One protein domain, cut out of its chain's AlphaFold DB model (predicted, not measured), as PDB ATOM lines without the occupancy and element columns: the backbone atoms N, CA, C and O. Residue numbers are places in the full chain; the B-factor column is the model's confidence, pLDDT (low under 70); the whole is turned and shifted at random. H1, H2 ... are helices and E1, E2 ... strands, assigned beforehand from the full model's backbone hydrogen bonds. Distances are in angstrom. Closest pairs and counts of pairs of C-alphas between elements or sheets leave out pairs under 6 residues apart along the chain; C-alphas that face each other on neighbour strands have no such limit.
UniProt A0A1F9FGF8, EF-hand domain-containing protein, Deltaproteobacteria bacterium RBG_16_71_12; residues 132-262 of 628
ATOM      1  N   HIS A 132     105.194 116.292 -21.168       49.16
ATOM      2  CA  HIS A 132     104.109 116.185 -20.186       49.16
ATOM      3  C   HIS A 132     102.752 115.884 -20.842       49.16
ATOM      4  O   HIS A 132     101.912 115.218 -20.240       49.16
ATOM      5  N   LEU A 133     102.509 116.346 -22.078       53.16
ATOM      6  CA  LEU A 133     101.290 116.001 -22.821       53.16
ATOM      7  C   LEU A 133     101.325 114.540 -23.250       53.16
ATOM      8  O   LEU A 133     100.319 113.847 -23.118       53.16
ATOM      9  N   ARG A 134     102.497 114.063 -23.684       68.56
ATOM     10  CA  ARG A 134     102.725 112.643 -23.948       68.56
ATOM     11  C   ARG A 134     102.430 111.818 -22.700       68.56
ATOM     12  O   ARG A 134     101.577 110.946 -22.748       68.56
ATOM     13  N   GLU A 135     103.054 112.141 -21.568       68.88
ATOM     14  CA  GLU A 135     102.839 111.434 -20.301       68.88
ATOM     15  C   GLU A 135     101.376 111.466 -19.846       68.88
ATOM     16  O   GLU A 135     100.842 110.427 -19.470       68.88
ATOM     17  N   ARG A 136     100.684 112.609 -19.955       67.81
ATOM     18  CA  ARG A 136      99.248 112.705 -19.644       67.81
ATOM     19  C   ARG A 136      98.391 111.832 -20.556       67.81
ATOM     20  O   ARG A 136      97.462 111.197 -20.074       67.81
ATOM     21  N   VAL A 137      98.658 111.817 -21.861       65.50
ATOM     22  CA  VAL A 137      97.922 110.983 -22.824       65.50
ATOM     23  C   VAL A 137      98.167 109.496 -22.549       65.50
ATOM     24  O   VAL A 137      97.221 108.714 -22.566       65.50
ATOM     25  N   LEU A 138      99.403 109.118 -22.220       76.44
ATOM     26  CA  LEU A 138      99.771 107.745 -21.872       76.44
ATOM     27  C   LEU A 138      99.159 107.291 -20.535       76.44
ATOM     28  O   LEU A 138      98.599 106.200 -20.465       76.44
ATOM     29  N   ASP A 139      99.192 108.135 -19.499       76.31
ATOM     30  CA  ASP A 139      98.531 107.881 -18.209       76.31
ATOM     31  C   ASP A 139      97.011 107.729 -18.382       76.31
ATOM     32  O   ASP A 139      96.395 106.812 -17.836       76.31
ATOM     33  N   ARG A 140      96.398 108.573 -19.219       76.62
ATOM     34  CA  ARG A 140      94.970 108.487 -19.557       76.62
ATOM     35  C   ARG A 140      94.627 107.210 -20.311       76.62
ATOM     36  O   ARG A 140      93.640 106.559 -19.974       76.62
ATOM     37  N   ALA A 141      95.444 106.818 -21.283       76.56
ATOM     38  CA  ALA A 141      95.281 105.557 -21.996       76.56
ATOM     39  C   ALA A 141      95.361 104.354 -21.042       76.56
ATOM     40  O   ALA A 141      94.502 103.474 -21.098       76.56
ATOM     41  N   ALA A 142      96.316 104.356 -20.105       78.31
ATOM     42  CA  ALA A 142      96.431 103.316 -19.084       78.31
ATOM     43  C   ALA A 142      95.198 103.265 -18.162       78.31
ATOM     44  O   ALA A 142      94.648 102.190 -17.911       78.31
ATOM     45  N   LYS A 143      94.716 104.424 -17.692       80.06
ATOM     46  CA  LYS A 143      93.511 104.522 -16.852       80.06
ATOM     47  C   LYS A 143      92.256 104.048 -17.576       80.06
ATOM     48  O   LYS A 143      91.462 103.323 -16.984       80.06
ATOM     49  N   PHE A 144      92.085 104.409 -18.844       83.12
ATOM     50  CA  PHE A 144      90.960 103.943 -19.653       83.12
ATOM     51  C   PHE A 144      90.992 102.433 -19.865       83.12
ATOM     52  O   PHE A 144      89.968 101.779 -19.679       83.12
ATOM     53  N   GLU A 145      92.149 101.861 -20.203       82.12
ATOM     54  CA  GLU A 145      92.270 100.410 -20.345       82.12
ATOM     55  C   GLU A 145      91.912  99.693 -19.035       82.12
ATOM     56  O   GLU A 145      91.141  98.730 -19.046       82.12
ATOM     57  N   GLN A 146      92.419 100.187 -17.903       83.12
ATOM     58  CA  GLN A 146      92.094  99.642 -16.588       83.12
ATOM     59  C   GLN A 146      90.587  99.731 -16.302       83.12
ATOM     60  O   GLN A 146      89.968  98.732 -15.938       83.12
ATOM     61  N   GLN A 147      89.971 100.891 -16.548       80.31
ATOM     62  CA  GLN A 147      88.532 101.097 -16.380       80.31
ATOM     63  C   GLN A 147      87.703 100.170 -17.280       80.31
ATOM     64  O   GLN A 147      86.730  99.581 -16.808       80.31
ATOM     65  N   ALA A 148      88.084  99.998 -18.551       80.50
ATOM     66  CA  ALA A 148      87.429  99.085 -19.490       80.50
ATOM     67  C   ALA A 148      87.479  97.631 -19.000       80.50
ATOM     68  O   ALA A 148      86.466  96.929 -19.020       80.50
ATOM     69  N   ARG A 149      88.638  97.192 -18.495       84.06
ATOM     70  CA  ARG A 149      88.818  95.851 -17.924       84.06
ATOM     71  C   ARG A 149      88.003  95.653 -16.651       84.06
ATOM     72  O   ARG A 149      87.375  94.607 -16.502       84.06
ATOM     73  N   ASP A 150      87.967  96.637 -15.760       83.19
ATOM     74  CA  ASP A 150      87.190  96.548 -14.521       83.19
ATOM     75  C   ASP A 150      85.683  96.534 -14.795       83.19
ATOM     76  O   ASP A 150      84.957  95.716 -14.228       83.19
ATOM     77  N   MET A 151      85.218  97.355 -15.739       82.19
ATOM     78  CA  MET A 151      83.835  97.319 -16.213       82.19
ATOM     79  C   MET A 151      83.465  95.955 -16.801       82.19
ATOM     80  O   MET A 151      82.397  95.428 -16.491       82.19
ATOM     81  N   ALA A 152      84.345  95.355 -17.601       82.56
ATOM     82  CA  ALA A 152      84.108  94.041 -18.183       82.56
ATOM     83  C   ALA A 152      84.107  92.911 -17.146       82.56
ATOM     84  O   ALA A 152      83.268  92.020 -17.224       82.56
ATOM     85  N   ARG A 153      84.988  92.953 -16.136       85.56
ATOM     86  CA  ARG A 153      84.957  91.994 -15.013       85.56
ATOM     87  C   ARG A 153      83.650  92.086 -14.233       85.56
ATOM     88  O   ARG A 153      83.123  91.068 -13.794       85.56
ATOM     89  N   ALA A 154      83.127  93.301 -14.080       84.31
ATOM     90  CA  ALA A 154      81.898  93.569 -13.350       84.31
ATOM     91  C   ALA A 154      80.621  93.380 -14.190       84.31
ATOM     92  O   ALA A 154      79.532  93.548 -13.657       84.31
ATOM     93  N   GLN A 155      80.705  93.011 -15.475       81.50
ATOM     94  CA  GLN A 155      79.547  93.024 -16.383       81.50
ATOM     95  C   GLN A 155      78.371  92.125 -15.952       81.50
ATOM     96  O   GLN A 155      77.246  92.349 -16.388       81.50
ATOM     97  N   GLY A 156      78.635  91.086 -15.146       81.19
ATOM     98  CA  GLY A 156      77.614  90.174 -14.622       81.19
ATOM     99  C   GLY A 156      76.872  90.722 -13.400       81.19
ATOM    100  O   GLY A 156      75.849  90.166 -13.015       81.19
ATOM    101  N   ASP A 157      77.370  91.805 -12.797       86.81
ATOM    102  CA  ASP A 157      76.680  92.529 -11.735       86.81
ATOM    103  C   ASP A 157      75.723  93.559 -12.364       86.81
ATOM    104  O   ASP A 157      76.195  94.490 -13.031       86.81
ATOM    105  N   PRO A 158      74.396  93.444 -12.149       83.94
ATOM    106  CA  PRO A 158      73.418  94.392 -12.679       83.94
ATOM    107  C   PRO A 158      73.621  95.828 -12.165       83.94
ATOM    108  O   PRO A 158      73.167  96.770 -12.811       83.94
ATOM    109  N   ASN A 159      74.334  96.022 -11.049       85.19
ATOM    110  CA  ASN A 159      74.634  97.343 -10.490       85.19
ATOM    111  C   ASN A 159      75.939  97.955 -11.025       85.19
ATOM    112  O   ASN A 159      76.206  99.143 -10.801       85.19
ATOM    113  N   SER A 160      76.751  97.185 -11.755       86.38
ATOM    114  CA  SER A 160      77.971  97.701 -12.379       86.38
ATOM    115  C   SER A 160      77.648  98.763 -13.443       86.38
ATOM    116  O   SER A 160      76.524  98.827 -13.944       86.38
ATOM    117  N   PRO A 161      78.606  99.622 -13.840       84.31
ATOM    118  CA  PRO A 161      78.376 100.587 -14.914       84.31
ATOM    119  C   PRO A 161      77.893  99.941 -16.223       84.31
ATOM    120  O   PRO A 161      76.994 100.484 -16.857       84.31
ATOM    121  N   LEU A 162      78.435  98.779 -16.612       83.06
ATOM    122  CA  LEU A 162      77.969  98.057 -17.803       83.06
ATOM    123  C   LEU A 162      76.663  97.301 -17.563       83.06
ATOM    124  O   LEU A 162      75.833  97.262 -18.463       83.06
ATOM    125  N   GLY A 163      76.451  96.742 -16.370       83.25
ATOM    126  CA  GLY A 163      75.188  96.100 -15.999       83.25
ATOM    127  C   GLY A 163      74.017  97.080 -16.041       83.25
ATOM    128  O   GLY A 163      72.984  96.773 -16.630       83.25
ATOM    129  N   ARG A 164      74.217  98.303 -15.534       86.25
ATOM    130  CA  ARG A 164      73.229  99.390 -15.604       86.25
ATOM    131  C   ARG A 164      73.001  99.887 -17.025       86.25
ATOM    132  O   ARG A 164      71.852 100.118 -17.385       86.25
ATOM    133  N   LEU A 165      74.058 100.004 -17.838       86.00
ATOM    134  CA  LEU A 165      73.900 100.305 -19.264       86.00
ATOM    135  C   LEU A 165      73.044  99.224 -19.931       86.00
ATOM    136  O   LEU A 165      71.991  99.541 -20.464       86.00
ATOM    137  N   ARG A 166      73.423  97.945 -19.804       85.19
ATOM    138  CA  ARG A 166      72.677  96.807 -20.368       85.19
ATOM    139  C   ARG A 166      71.229  96.743 -19.880       85.19
ATOM    140  O   ARG A 166      70.343  96.482 -20.685       85.19
ATOM    141  N   GLY A 167      70.980  97.019 -18.602       83.12
ATOM    142  CA  GLY A 167      69.630  97.092 -18.040       83.12
ATOM    143  C   GLY A 167      68.796  98.252 -18.596       83.12
ATOM    144  O   GLY A 167      67.584  98.112 -18.724       83.12
ATOM    145  N   GLY A 168      69.436  99.369 -18.961       82.31
ATOM    146  CA  GLY A 168      68.790 100.544 -19.554       82.31
ATOM    147  C   GLY A 168      68.533 100.449 -21.061       82.31
ATOM    148  O   GLY A 168      67.675 101.161 -21.567       82.31
ATOM    149  N   LEU A 169      69.232  99.560 -21.774       81.94
ATOM    150  CA  LEU A 169      69.093  99.390 -23.226       81.94
ATOM    151  C   LEU A 169      67.718  98.810 -23.640       81.94
ATOM    152  O   LEU A 169      67.240  99.070 -24.741       81.94
ATOM    153  N   GLY A 170      67.027  98.082 -22.759       80.69
ATOM    154  CA  GLY A 170      65.700  97.516 -23.048       80.69
ATOM    155  C   GLY A 170      65.715  96.336 -24.037       80.69
ATOM    156  O   GLY A 170      66.767  95.836 -24.436       80.69
ATOM    157  N   GLU A 171      64.531  95.853 -24.435       81.12
ATOM    158  CA  GLU A 171      64.376  94.622 -25.243       81.12
ATOM    159  C   GLU A 171      64.916  94.730 -26.680       81.12
ATOM    160  O   GLU A 171      65.149  93.710 -27.336       81.12
ATOM    161  N   ASN A 172      65.153  95.953 -27.161       78.00
ATOM    162  CA  ASN A 172      65.625  96.220 -28.520       78.00
ATOM    163  C   ASN A 172      67.095  95.847 -28.737       78.00
ATOM    164  O   ASN A 172      67.543  95.775 -29.878       78.00
ATOM    165  N   PHE A 173      67.843  95.548 -27.674       80.69
ATOM    166  CA  PHE A 173      69.247  95.167 -27.761       80.69
ATOM    167  C   PHE A 173      69.417  93.664 -27.552       80.69
ATOM    168  O   PHE A 173      68.642  92.984 -26.867       80.69
ATOM    169  N   ALA A 174      70.421  93.095 -28.213       76.31
ATOM    170  CA  ALA A 174      70.792  91.713 -27.966       76.31
ATOM    171  C   ALA A 174      71.435  91.626 -26.563       76.31
ATOM    172  O   ALA A 174      72.277  92.474 -26.243       76.31
ATOM    173  N   PRO A 175      71.074  90.649 -25.706       73.56
ATOM    174  CA  PRO A 175      71.692  90.492 -24.383       73.56
ATOM    175  C   PRO A 175      73.220  90.369 -24.457       73.56
ATOM    176  O   PRO A 175      73.934  90.755 -23.533       73.56
ATOM    177  N   ASP A 176      73.706  89.874 -25.594       78.69
ATOM    178  CA  ASP A 176      75.095  89.660 -25.961       78.69
ATOM    179  C   ASP A 176      75.675  90.740 -26.894       78.69
ATOM    180  O   ASP A 176      76.770  90.566 -27.428       78.69
ATOM    181  N   ALA A 177      74.998  91.883 -27.063       81.25
ATOM    182  CA  ALA A 177      75.519  92.982 -27.867       81.25
ATOM    183  C   ALA A 177      76.896  93.430 -27.348       81.25
ATOM    184  O   ALA A 177      77.106  93.598 -26.137       81.25
ATOM    185  N   ASN A 178      77.831  93.622 -28.280       85.19
ATOM    186  CA  ASN A 178      79.132  94.208 -27.987       85.19
ATOM    187  C   ASN A 178      78.954  95.684 -27.622       85.19
ATOM    188  O   ASN A 178      78.182  96.396 -28.267       85.19
ATOM    189  N   ILE A 179      79.691  96.134 -26.609       85.81
ATOM    190  CA  ILE A 179      79.722  97.537 -26.193       85.81
ATOM    191  C   ILE A 179      81.109  98.080 -26.523       85.81
ATOM    192  O   ILE A 179      82.107  97.582 -26.001       85.81
ATOM    193  N   GLU A 180      81.177  99.075 -27.400       87.94
ATOM    194  CA  GLU A 180      82.422  99.752 -27.761       87.94
ATOM    195  C   GLU A 180      82.587 100.990 -26.873       87.94
ATOM    196  O   GLU A 180      81.802 101.932 -26.930       87.94
ATOM    197  N   LEU A 181      83.586 100.973 -25.999       86.50
ATOM    198  CA  LEU A 181      83.940 102.076 -25.119       86.50
ATOM    199  C   LEU A 181      85.002 102.941 -25.795       86.50
ATOM    200  O   LEU A 181      85.996 102.428 -26.303       86.50
ATOM    201  N   HIS A 182      84.824 104.253 -25.750       82.19
ATOM    202  CA  HIS A 182      85.750 105.240 -26.284       82.19
ATOM    203  C   HIS A 182      86.278 106.113 -25.147       82.19
ATOM    204  O   HIS A 182      85.506 106.740 -24.414       82.19
ATOM    205  N   GLY A 183      87.603 106.153 -25.005       81.19
ATOM    206  CA  GLY A 183      88.293 107.077 -24.112       81.19
ATOM    207  C   GLY A 183      88.486 108.411 -24.820       81.19
ATOM    208  O   GLY A 183      89.248 108.482 -25.788       81.19
ATOM    209  N   ILE A 184      87.790 109.454 -24.362       74.12
ATOM    210  CA  ILE A 184      87.766 110.763 -25.027       74.12
ATOM    211  C   ILE A 184      88.383 111.823 -24.125       74.12
ATOM    212  O   ILE A 184      87.988 112.001 -22.974       74.12
ATOM    213  N   ALA A 185      89.381 112.528 -24.655       63.06
ATOM    214  CA  ALA A 185      89.999 113.659 -23.978       63.06
ATOM    215  C   ALA A 185      89.307 114.954 -24.429       63.06
ATOM    216  O   ALA A 185      89.530 115.416 -25.548       63.06
ATOM    217  N   SER A 186      88.472 115.528 -23.558       56.44
ATOM    218  CA  SER A 186      87.938 116.887 -23.731       56.44
ATOM    219  C   SER A 186      88.931 117.929 -23.198       56.44
ATOM    220  O   SER A 186      89.671 117.658 -22.249       56.44
ATOM    221  N   HIS A 187      88.951 119.115 -23.814       43.56
ATOM    222  CA  HIS A 187      89.784 120.247 -23.394       43.56
ATOM    223  C   HIS A 187      89.195 121.029 -22.201       43.56
ATOM    224  O   HIS A 187      89.967 121.617 -21.451       43.56
ATOM    225  N   PHE A 188      87.868 121.016 -21.999       35.84
ATOM    226  CA  PHE A 188      87.188 121.940 -21.067       35.84
ATOM    227  C   PHE A 188      86.262 121.290 -20.022       35.84
ATOM    228  O   PHE A 188      85.826 121.980 -19.103       35.84
ATOM    229  N   GLY A 189      86.039 119.972 -20.078       45.97
ATOM    230  CA  GLY A 189      85.108 119.280 -19.177       45.97
ATOM    231  C   GLY A 189      85.696 118.043 -18.492       45.97
ATOM    232  O   GLY A 189      86.762 117.564 -18.899       45.97
ATOM    233  N   PRO A 190      85.010 117.493 -17.465       48.09
ATOM    234  CA  PRO A 190      85.373 116.203 -16.894       48.09
ATOM    235  C   PRO A 190      85.397 115.152 -18.005       48.09
ATOM    236  O   PRO A 190      84.533 115.117 -18.881       48.09
ATOM    237  N   GLU A 191      86.436 114.327 -17.985       57.66
ATOM    238  CA  GLU A 191      86.656 113.267 -18.962       57.66
ATOM    239  C   GLU A 191      85.428 112.354 -18.994       57.66
ATOM    240  O   GLU A 191      84.997 111.849 -17.955       57.66
ATOM    241  N   THR A 192      84.849 112.149 -20.176       62.97
ATOM    242  CA  THR A 192      83.694 111.269 -20.313       62.97
ATOM    243  C   THR A 192      84.077 110.005 -21.060       62.97
ATOM    244  O   THR A 192      84.757 110.013 -22.087       62.97
ATOM    245  N   LEU A 193      83.628 108.884 -20.508       78.56
ATOM    246  CA  LEU A 193      83.610 107.613 -21.203       78.56
ATOM    247  C   LEU A 193      82.387 107.627 -22.122       78.56
ATOM    248  O   LEU A 193      81.265 107.819 -21.642       78.56
ATOM    249  N   GLN A 194      82.599 107.431 -23.421       85.56
ATOM    250  CA  GLN A 194      81.506 107.215 -24.365       85.56
ATOM    251  C   GLN A 194      81.343 105.720 -24.622       85.56
ATOM    252  O   GLN A 194      82.332 105.012 -24.789       85.56
ATOM    253  N   ALA A 195      80.107 105.232 -24.644       85.75
ATOM    254  CA  ALA A 195      79.782 103.871 -25.045       85.75
ATOM    255  C   ALA A 195      78.958 103.907 -26.327       85.75
ATOM    256  O   ALA A 195      77.999 104.668 -26.428       85.75
ATOM    257  N   ARG A 196      79.310 103.061 -27.289       88.50
ATOM    258  CA  ARG A 196      78.545 102.822 -28.508       88.50
ATOM    259  C   ARG A 196      78.017 101.402 -28.485       88.50
ATOM    260  O   ARG A 196      78.757 100.455 -28.208       88.50
ATOM    261  N   VAL A 197      76.727 101.262 -28.754       88.19
ATOM    262  CA  VAL A 197      76.038  99.971 -28.734       88.19
ATOM    263  C   VAL A 197      75.163  99.863 -29.967       88.19
ATOM    264  O   VAL A 197      74.450 100.805 -30.290       88.19
ATOM    265  N   ARG A 198      75.194  98.721 -30.654       87.19
ATOM    266  CA  ARG A 198      74.250  98.444 -31.742       87.19
ATOM    267  C   ARG A 198      73.052  97.659 -31.228       87.19
ATOM    268  O   ARG A 198      73.228  96.670 -30.515       87.19
ATOM    269  N   ASP A 199      71.858  98.106 -31.588       85.06
ATOM    270  CA  ASP A 199      70.612  97.402 -31.305       85.06
ATOM    271  C   ASP A 199      70.422  96.190 -32.247       85.06
ATOM    272  O   ASP A 199      71.256  95.907 -33.116       85.06
ATOM    273  N   ARG A 200      69.326  95.438 -32.082       81.69
ATOM    274  CA  ARG A 200      69.008  94.273 -32.933       81.69
ATOM    275  C   ARG A 200      68.701  94.644 -34.387       81.69
ATOM    276  O   ARG A 200      68.827  93.782 -35.253       81.69
ATOM    277  N   ALA A 201      68.296  95.885 -34.653       83.31
ATOM    278  CA  ALA A 201      68.085  96.404 -36.002       83.31
ATOM    279  C   ALA A 201      69.399  96.881 -36.656       83.31
ATOM    280  O   ALA A 201      69.416  97.203 -37.844       83.31
ATOM    281  N   GLY A 202      70.503  96.891 -35.904       83.88
ATOM    282  CA  GLY A 202      71.806  97.378 -36.340       83.88
ATOM    283  C   GLY A 202      71.973  98.894 -36.210       83.88
ATOM    284  O   GLY A 202      73.004  99.408 -36.651       83.88
ATOM    285  N   ALA A 203      71.007  99.602 -35.615       86.00
ATOM    286  CA  ALA A 203      71.126 101.018 -35.303       86.00
ATOM    287  C   ALA A 203      72.122 101.206 -34.155       86.00
ATOM    288  O   ALA A 203      72.123 100.470 -33.171       86.00
ATOM    289  N   GLU A 204      73.025 102.166 -34.304       89.19
ATOM    290  CA  GLU A 204      74.061 102.446 -33.317       89.19
ATOM    291  C   GLU A 204      73.610 103.554 -32.375       89.19
ATOM    292  O   GLU A 204      73.192 104.595 -32.851       89.19
ATOM    293  N   HIS A 205      73.746 103.362 -31.070       88.81
ATOM    294  CA  HIS A 205      73.370 104.308 -30.026       88.81
ATOM    295  C   HIS A 205      74.615 104.765 -29.267       88.81
ATOM    296  O   HIS A 205      75.459 103.933 -28.917       88.81
ATOM    297  N   THR A 206      74.717 106.067 -28.987       89.56
ATOM    298  CA  THR A 206      75.839 106.656 -28.241       89.56
ATOM    299  C   THR A 206      75.385 107.086 -26.854       89.56
ATOM    300  O   THR A 206      74.433 107.847 -26.710       89.56
ATOM    301  N   PHE A 207      76.113 106.648 -25.831       88.31
ATOM    302  CA  PHE A 207      75.886 106.993 -24.434       88.31
ATOM    303  C   PHE A 207      77.107 107.705 -23.865       88.31
ATOM    304  O   PHE A 207      78.245 107.350 -24.169       88.31
ATOM    305  N   VAL A 208      76.874 108.682 -22.994       86.31
ATOM    306  CA  VAL A 208      77.908 109.381 -22.226       86.31
ATOM    307  C   VAL A 208      77.707 109.067 -20.757       86.31
ATOM    308  O   VAL A 208      76.580 109.095 -20.264       86.31
ATOM    309  N   ARG A 209      78.800 108.789 -20.050       81.12
ATOM    310  CA  ARG A 209      78.758 108.696 -18.595       81.12
ATOM    311  C   ARG A 209      78.773 110.100 -17.985       81.12
ATOM    312  O   ARG A 209      79.731 110.839 -18.202       81.12
ATOM    313  N   ASP A 210      77.721 110.471 -17.263       78.31
ATOM    314  CA  ASP A 210      77.633 111.766 -16.581       78.31
ATOM    315  C   ASP A 210      78.549 111.839 -15.340       78.31
ATOM    316  O   ASP A 210      79.187 110.857 -14.944       78.31
ATOM    317  N   GLY A 211      78.625 113.018 -14.713       70.38
ATOM    318  CA  GLY A 211      79.450 113.246 -13.518       70.38
ATOM    319  C   GLY A 211      79.013 112.440 -12.285       70.38
ATOM    320  O   GLY A 211      79.781 112.306 -11.334       70.38
ATOM    321  N   GLN A 212      77.804 111.877 -12.303       77.56
ATOM    322  CA  GLN A 212      77.223 111.014 -11.276       77.56
ATOM    323  C   GLN A 212      77.445 109.524 -11.592       77.56
ATOM    324  O   GLN A 212      77.120 108.643 -10.791       77.56
ATOM    325  N   GLY A 213      78.051 109.226 -12.743       76.81
ATOM    326  CA  GLY A 213      78.402 107.890 -13.178       76.81
ATOM    327  C   GLY A 213      77.272 107.123 -13.866       76.81
ATOM    328  O   GLY A 213      77.473 105.926 -14.097       76.81
ATOM    329  N   ALA A 214      76.141 107.765 -14.176       83.31
ATOM    330  CA  ALA A 214      75.031 107.194 -14.934       83.31
ATOM    331  C   ALA A 214      75.255 107.350 -16.445       83.31
ATOM    332  O   ALA A 214      75.966 108.244 -16.896       83.31
ATOM    333  N   TRP A 215      74.668 106.449 -17.233       86.56
ATOM    334  CA  TRP A 215      74.728 106.514 -18.691       86.56
ATOM    335  C   TRP A 215      73.543 107.297 -19.233       86.56
ATOM    336  O   TRP A 215      72.396 106.953 -18.959       86.56
ATOM    337  N   VAL A 216      73.834 108.323 -20.024       87.44
ATOM    338  CA  VAL A 216      72.841 109.169 -20.681       87.44
ATOM    339  C   VAL A 216      72.989 108.998 -22.184       87.44
ATOM    340  O   VAL A 216      74.078 109.198 -22.727       87.44
ATOM    341  N   GLU A 217      71.910 108.606 -22.857       90.75
ATOM    342  CA  GLU A 217      71.888 108.518 -24.316       90.75
ATOM    343  C   GLU A 217      72.006 109.912 -24.939       90.75
ATOM    344  O   GLU A 217      71.413 110.882 -24.462       90.75
ATOM    345  N   ARG A 218      72.794 110.017 -26.008       88.44
ATOM    346  CA  ARG A 218      73.115 111.273 -26.684       88.44
ATOM    347  C   ARG A 218      72.936 111.140 -28.201       88.44
ATOM    348  O   ARG A 218      73.920 110.948 -28.924       88.44
ATOM    349  N   PRO A 219      71.690 111.263 -28.702       84.00
ATOM    350  CA  PRO A 219      71.390 111.187 -30.135       84.00
ATOM    351  C   PRO A 219      72.111 112.260 -30.969       84.00
ATOM    352  O   PRO A 219      72.406 112.065 -32.145       84.00
ATOM    353  N   ASP A 220      72.440 113.396 -30.354       77.75
ATOM    354  CA  ASP A 220      73.235 114.460 -30.964       77.75
ATOM    355  C   ASP A 220      74.675 114.010 -31.262       77.75
ATOM    356  O   ASP A 220      75.197 114.271 -32.347       77.75
ATOM    357  N   LEU A 221      75.301 113.261 -30.350       79.06
ATOM    358  CA  LEU A 221      76.641 112.702 -30.560       79.06
ATOM    359  C   LEU A 221      76.611 111.560 -31.582       79.06
ATOM    360  O   LEU A 221      77.511 111.449 -32.415       79.06
ATOM    361  N   GLN A 222      75.555 110.746 -31.567       81.12
ATOM    362  CA  GLN A 222      75.311 109.705 -32.569       81.12
ATOM    363  C   GLN A 222      75.252 110.295 -33.991       81.12
ATOM    364  O   GLN A 222      75.917 109.789 -34.898       81.12
ATOM    365  N   ALA A 223      74.525 111.401 -34.189       75.69
ATOM    366  CA  ALA A 223      74.454 112.088 -35.480       75.69
ATOM    367  C   ALA A 223      75.825 112.620 -35.938       75.69
ATOM    368  O   ALA A 223      76.169 112.534 -37.119       75.69
ATOM    369  N   LEU A 224      76.642 113.122 -35.006       72.50
ATOM    370  CA  LEU A 224      78.002 113.579 -35.302       72.50
ATOM    371  C   LEU A 224      78.921 112.422 -35.718       72.50
ATOM    372  O   LEU A 224      79.666 112.566 -36.688       72.50
ATOM    373  N   HIS A 225      78.819 111.261 -35.068       72.12
ATOM    374  CA  HIS A 225      79.557 110.062 -35.472       72.12
ATOM    375  C   HIS A 225      79.152 109.560 -36.859       72.12
ATOM    376  O   HIS A 225      80.025 109.238 -37.665       72.12
ATOM    377  N   ALA A 226      77.852 109.543 -37.168       75.00
ATOM    378  CA  ALA A 226      77.360 109.182 -38.498       75.00
ATOM    379  C   ALA A 226      77.889 110.131 -39.592       75.00
ATOM    380  O   ALA A 226      78.109 109.711 -40.726       75.00
ATOM    381  N   ALA A 227      78.159 111.392 -39.238       70.75
ATOM    382  CA  ALA A 227      78.776 112.390 -40.109       70.75
ATOM    383  C   ALA A 227      80.320 112.333 -40.146       70.75
ATOM    384  O   ALA A 227      80.945 113.219 -40.730       70.75
ATOM    385  N   GLY A 228      80.950 111.340 -39.506       66.81
ATOM    386  CA  GLY A 228      82.410 111.203 -39.448       66.81
ATOM    387  C   GLY A 228      83.109 112.237 -38.557       66.81
ATOM    388  O   GLY A 228      84.303 112.477 -38.721       66.81
ATOM    389  N   ARG A 229      82.387 112.875 -37.626       62.56
ATOM    390  CA  ARG A 229      82.928 113.862 -36.678       62.56
ATOM    391  C   ARG A 229      83.191 113.205 -35.318       62.56
ATOM    392  O   ARG A 229      82.481 112.280 -34.933       62.56
ATOM    393  N   ILE A 230      84.200 113.684 -34.581       56.91
ATOM    394  CA  ILE A 230      84.499 113.229 -33.209       56.91
ATOM    395  C   ILE A 230      83.886 114.230 -32.227       56.91
ATOM    396  O   ILE A 230      84.396 115.348 -32.117       56.91
ATOM    397  N   PRO A 231      82.799 113.883 -31.527       55.00
ATOM    398  CA  PRO A 231      82.050 114.873 -30.785       55.00
ATOM    399  C   PRO A 231      82.561 115.036 -29.343       55.00
ATOM    400  O   PRO A 231      82.859 114.061 -28.648       55.00
ATOM    401  N   SER A 232      82.645 116.291 -28.892       54.06
ATOM    402  CA  SER A 232      82.877 116.645 -27.487       54.06
ATOM    403  C   SER A 232      81.648 116.294 -26.646       54.06
ATOM    404  O   SER A 232      80.514 116.406 -27.106       54.06
ATOM    405  N   SER A 233      81.850 115.877 -25.397       45.59
ATOM    406  CA  SER A 233      80.755 115.519 -24.489       45.59
ATOM    407  C   SER A 233      79.986 116.709 -23.906       45.59
ATOM    408  O   SER A 233      78.955 116.494 -23.262       45.59
ATOM    409  N   GLU A 234      80.441 117.946 -24.124       43.12
ATOM    410  CA  GLU A 234      79.801 119.146 -23.573       43.12
ATOM    411  C   GLU A 234      78.576 119.600 -24.394       43.12
ATOM    412  O   GLU A 234      78.721 119.926 -25.571       43.12
ATOM    413  N   PRO A 235      77.363 119.680 -23.805       37.22
ATOM    414  CA  PRO A 235      76.123 119.964 -24.545       37.22
ATOM    415  C   PRO A 235      75.908 121.425 -25.000       37.22
ATOM    416  O   PRO A 235      74.801 121.766 -25.404       37.22
ATOM    417  N   GLY A 236      76.902 122.319 -24.900       40.22
ATOM    418  CA  GLY A 236      76.670 123.775 -24.946       40.22
ATOM    419  C   GLY A 236      77.247 124.553 -26.132       40.22
ATOM    420  O   GLY A 236      76.916 125.725 -26.288       40.22
ATOM    421  N   MET A 237      78.100 123.956 -26.969       38.38
ATOM    422  CA  MET A 237      78.820 124.692 -28.021       38.38
ATOM    423  C   MET A 237      78.578 124.081 -29.402       38.38
ATOM    424  O   MET A 237      79.439 123.428 -29.979       38.38
ATOM    425  N   ALA A 238      77.382 124.289 -29.951       31.45
ATOM    426  CA  ALA A 238      76.993 123.714 -31.241       31.45
ATOM    427  C   ALA A 238      77.656 124.371 -32.477       31.45
ATOM    428  O   ALA A 238      77.448 123.882 -33.582       31.45
ATOM    429  N   ASN A 239      78.472 125.426 -32.326       33.28
ATOM    430  CA  ASN A 239      78.997 126.204 -33.465       33.28
ATOM    431  C   ASN A 239      80.532 126.343 -33.546       33.28
ATOM    432  O   ASN A 239      81.018 127.099 -34.380       33.28
ATOM    433  N   GLY A 240      81.308 125.600 -32.751       36.41
ATOM    434  CA  GLY A 240      82.775 125.598 -32.836       36.41
ATOM    435  C   GLY A 240      83.318 124.175 -32.879       36.41
ATOM    436  O   GLY A 240      83.063 123.388 -31.971       36.41
ATOM    437  N   VAL A 241      84.048 123.816 -33.937       38.56
ATOM    438  CA  VAL A 241      84.736 122.520 -34.035       38.56
ATOM    439  C   VAL A 241      85.930 122.549 -33.081       38.56
ATOM    440  O   VAL A 241      87.011 122.996 -33.446       38.56
ATOM    441  N   ILE A 242      85.731 122.106 -31.842       43.66
ATOM    442  CA  ILE A 242      86.822 121.923 -30.878       43.66
ATOM    443  C   ILE A 242      87.396 120.509 -31.085       43.66
ATOM    444  O   ILE A 242      86.621 119.548 -31.102       43.66
ATOM    445  N   PRO A 243      88.719 120.332 -31.255       42.56
ATOM    446  CA  PRO A 243      89.302 119.016 -31.488       42.56
ATOM    447  C   PRO A 243      89.243 118.156 -30.218       42.56
ATOM    448  O   PRO A 243      89.990 118.358 -29.260       42.56
ATOM    449  N   THR A 244      88.355 117.165 -30.226       53.56
ATOM    450  CA  THR A 244      88.330 116.052 -29.269       53.56
ATOM    451  C   THR A 244      89.185 114.908 -29.807       53.56
ATOM    452  O   THR A 244      89.024 114.510 -30.961       53.56
ATOM    453  N   ALA A 245      90.076 114.349 -28.985       59.34
ATOM    454  CA  ALA A 245      90.902 113.210 -29.379       59.34
ATOM    455  C   ALA A 245      90.451 111.926 -28.669       59.34
ATOM    456  O   ALA A 245      90.346 111.887 -27.438       59.34
ATOM    457  N   THR A 246      90.219 110.868 -29.447       68.44
ATOM    458  CA  THR A 246      90.020 109.511 -28.926       68.44
ATOM    459  C   THR A 246      91.390 108.882 -28.706       68.44
ATOM    460  O   THR A 246      92.131 108.678 -29.663       68.44
ATOM    461  N   TYR A 247      91.742 108.580 -27.460       70.81
ATOM    462  CA  TYR A 247      93.051 108.006 -27.116       70.81
ATOM    463  C   TYR A 247      93.013 106.477 -26.950       70.81
ATOM    464  O   TYR A 247      94.055 105.841 -26.816       70.81
ATOM    465  N   GLY A 248      91.822 105.872 -26.991       77.50
ATOM    466  CA  GLY A 248      91.645 104.425 -26.941       77.50
ATOM    467  C   GLY A 248      90.222 103.992 -27.264       77.50
ATOM    468  O   GLY A 248      89.263 104.725 -27.017       77.50
ATOM    469  N   VAL A 249      90.100 102.785 -27.809       82.56
ATOM    470  CA  VAL A 249      88.823 102.118 -28.073       82.56
ATOM    471  C   VAL A 249      88.874 100.725 -27.461       82.56
ATOM    472  O   VAL A 249      89.816  99.980 -27.723       82.56
ATOM    473  N   ALA A 250      87.880 100.365 -26.655       83.25
ATOM    474  CA  ALA A 250      87.781  99.059 -26.017       83.25
ATOM    475  C   ALA A 250      86.439  98.399 -26.342       83.25
ATOM    476  O   ALA A 250      85.390  98.907 -25.964       83.25
ATOM    477  N   THR A 251      86.458  97.242 -26.992       86.56
ATOM    478  CA  THR A 251      85.256  96.444 -27.242       86.56
ATOM    479  C   THR A 251      85.079  95.436 -26.117       86.56
ATOM    480  O   THR A 251      85.937  94.576 -25.913       86.56
ATOM    481  N   VAL A 252      83.960  95.522 -25.400       85.19
ATOM    482  CA  VAL A 252      83.574  94.565 -24.359       85.19
ATOM    483  C   VAL A 252      82.522  93.614 -24.923       85.19
ATOM    484  O   VAL A 252      81.382  94.009 -25.185       85.19
ATOM    485  N   GLY A 253      82.921  92.359 -25.128       80.06
ATOM    486  CA  GLY A 253      82.033  91.295 -25.588       80.06
ATOM    487  C   GLY A 253      81.171  90.718 -24.467       80.06
ATOM    488  O   GLY A 253      81.493  90.850 -23.290       80.06
ATOM    489  N   ALA A 254      80.097  90.016 -24.829       75.81
ATOM    490  CA  ALA A 254      79.149  89.415 -23.882       75.81
ATOM    491  C   ALA A 254      79.782  88.459 -22.855       75.81
ATOM    492  O   ALA A 254      79.304  88.316 -21.732       75.81
ATOM    493  N   ASN A 255      80.885  87.810 -23.220       79.25
ATOM    494  CA  ASN A 255      81.643  86.913 -22.347       79.25
ATOM    495  C   ASN A 255      82.667  87.640 -21.454       79.25
ATOM    496  O   ASN A 255      83.448  86.982 -20.772       79.25
ATOM    497  N   GLY A 256      82.700  88.976 -21.478       74.62
ATOM    498  CA  GLY A 256      83.591  89.791 -20.651       74.62
ATOM    499  C   GLY A 256      84.990  89.910 -21.236       74.62
ATOM    500  O   GLY A 256      85.888  90.470 -20.605       74.62
ATOM    501  N   ARG A 257      85.192  89.399 -22.457       82.69
ATOM    502  CA  ARG A 257      86.419  89.623 -23.207       82.69
ATOM    503  C   ARG A 257      86.499  91.098 -23.584       82.69
ATOM    504  O   ARG A 257      85.582  91.630 -24.204       82.69
ATOM    505  N   VAL A 258      87.622  91.715 -23.237       82.50
ATOM    506  CA  VAL A 258      87.961  93.082 -23.634       82.50
ATOM    507  C   VAL A 258      89.026  93.026 -24.710       82.50
ATOM    508  O   VAL A 258      90.066  92.395 -24.511       82.50
ATOM    509  N   ASP A 259      88.762  93.690 -25.825       83.12
ATOM    510  CA  ASP A 259      89.742  93.952 -26.872       83.12
ATOM    511  C   ASP A 259      89.993  95.458 -26.944       83.12
ATOM    512  O   ASP A 259      89.044  96.222 -27.107       83.12
ATOM    513  N   VAL A 260      91.238  95.894 -26.754       78.62
ATOM    514  CA  VAL A 260      91.597  97.316 -26.660       78.62
ATOM    515  C   VAL A 260      92.546  97.663 -27.796       78.62
ATOM    516  O   VAL A 260      93.555  96.988 -27.984       78.62
ATOM    517  N   ARG A 261      92.232  98.727 -28.536       81.38
ATOM    518  CA  ARG A 261      93.002  99.192 -29.693       81.38
ATOM    519  C   ARG A 261      93.216 100.703 -29.667       81.38
ATOM    520  O   ARG A 261      92.367 101.461 -29.188       81.38
ATOM    521  N   VAL A 262      94.335 101.133 -30.244       72.56
ATOM    522  CA  VAL A 262      94.602 102.539 -30.574       72.56
ATOM    523  C   VAL A 262      93.865 102.875 -31.883       72.56
ATOM    524  O   VAL A 262      94.024 102.133 -32.853       72.56
TER     525      VAL A 262
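This is residues 132 to 262 of the 628 residues of the protein "EF-hand domain-containing protein" of Deltaproteobacteria bacterium RBG_16_71_12 (UniProt A0A1F9FGF8). A single, strongly twisted sheet of six strands makes the body, with the long helix H1 laid along the E1 and E5 part of one face and the short helix H2 packed on the same face toward E4. The third helix, H3, packs on the opposite face over E3, and residues 227 to 244 form a long loop between H3 and E5. The printed part has 131 residues with three named helices and six named strands, in the order H1, H2, E1, E2, E3, E4, H3, E5, E6. The sheet runs E4, E3, E2, E1, E5, E6, all antiparallel, and the class is mixed, helices and strands. The whole is compact, with a radius of gyration of the C-alphas of 14.4 A and spans of 38 by 31 by 26 A.

The sheet holds E1, residues 179 to 185, 19.2 A long; E2, residues 192 to 198, 19.6 A; E3, residues 204 to 209, 16.7 A; E4, residues 215 to 217; E5, residues 245 to 252, 20.7 A; and E6, residues 258 to 261, which ends with C-alpha 261 at (93.002, 99.192, -29.693). H1, residues 132 to 153, begins with C-alpha 132 at (104.109, 116.185, -20.186) and is 31.3 A long. H2 is residues 161 to 169, 12.5 A, and H3 is residues 219 to 226, 10.5 A.

E1 to E4 form a meander, each strand the antiparallel neighbour of the one before. N 182 and O 194 of E1 and E2 are 2.8 A apart, N 207 and O 195 of E3 and E2 2.8 A, and N 216 and O 208 of E4 and E3 2.9 A, each within hydrogen-bond range. So are N 181 and O 250 of E1 and E5, at 2.7 A, and N 251 and O 259 of the hairpin E5 and E6, at 2.8 A. H1 is on the sheet at a height of 8.6 A, over E1 and E5, and runs along the strands, at 17 degrees to E5 on the local plane; its closest C-alphas to E5 are those of Ala 141 and Tyr 247, 6.1 A apart. H2 is on the same face, height 8.0 A, with the C-alphas of Leu 165 and Trp 215 of E4 closest, at 6.3 A. H1, with residues 151 to 152 alone, only just touches H2, with 3 pairs of C-alphas within 8 A, the closest being Met 151 and Leu 162 at 6.1 A. H3 is on the opposite face, over E3, where the C-alphas of Gln 222 and Thr 206 are closest, at 5.3 A. In H1, H2 and H3 every O i to N i+4 pair is within hydrogen-bond range.

The two C-alphas farthest apart, those of His 132 and Glu 171, are 45.5 A apart. The printed part has no cut, and the link from H3 to E5 is long. The mean pLDDT of the printed part is 74.1; residues 132 to 137, 185 to 192 and 228 to 246 are under 70.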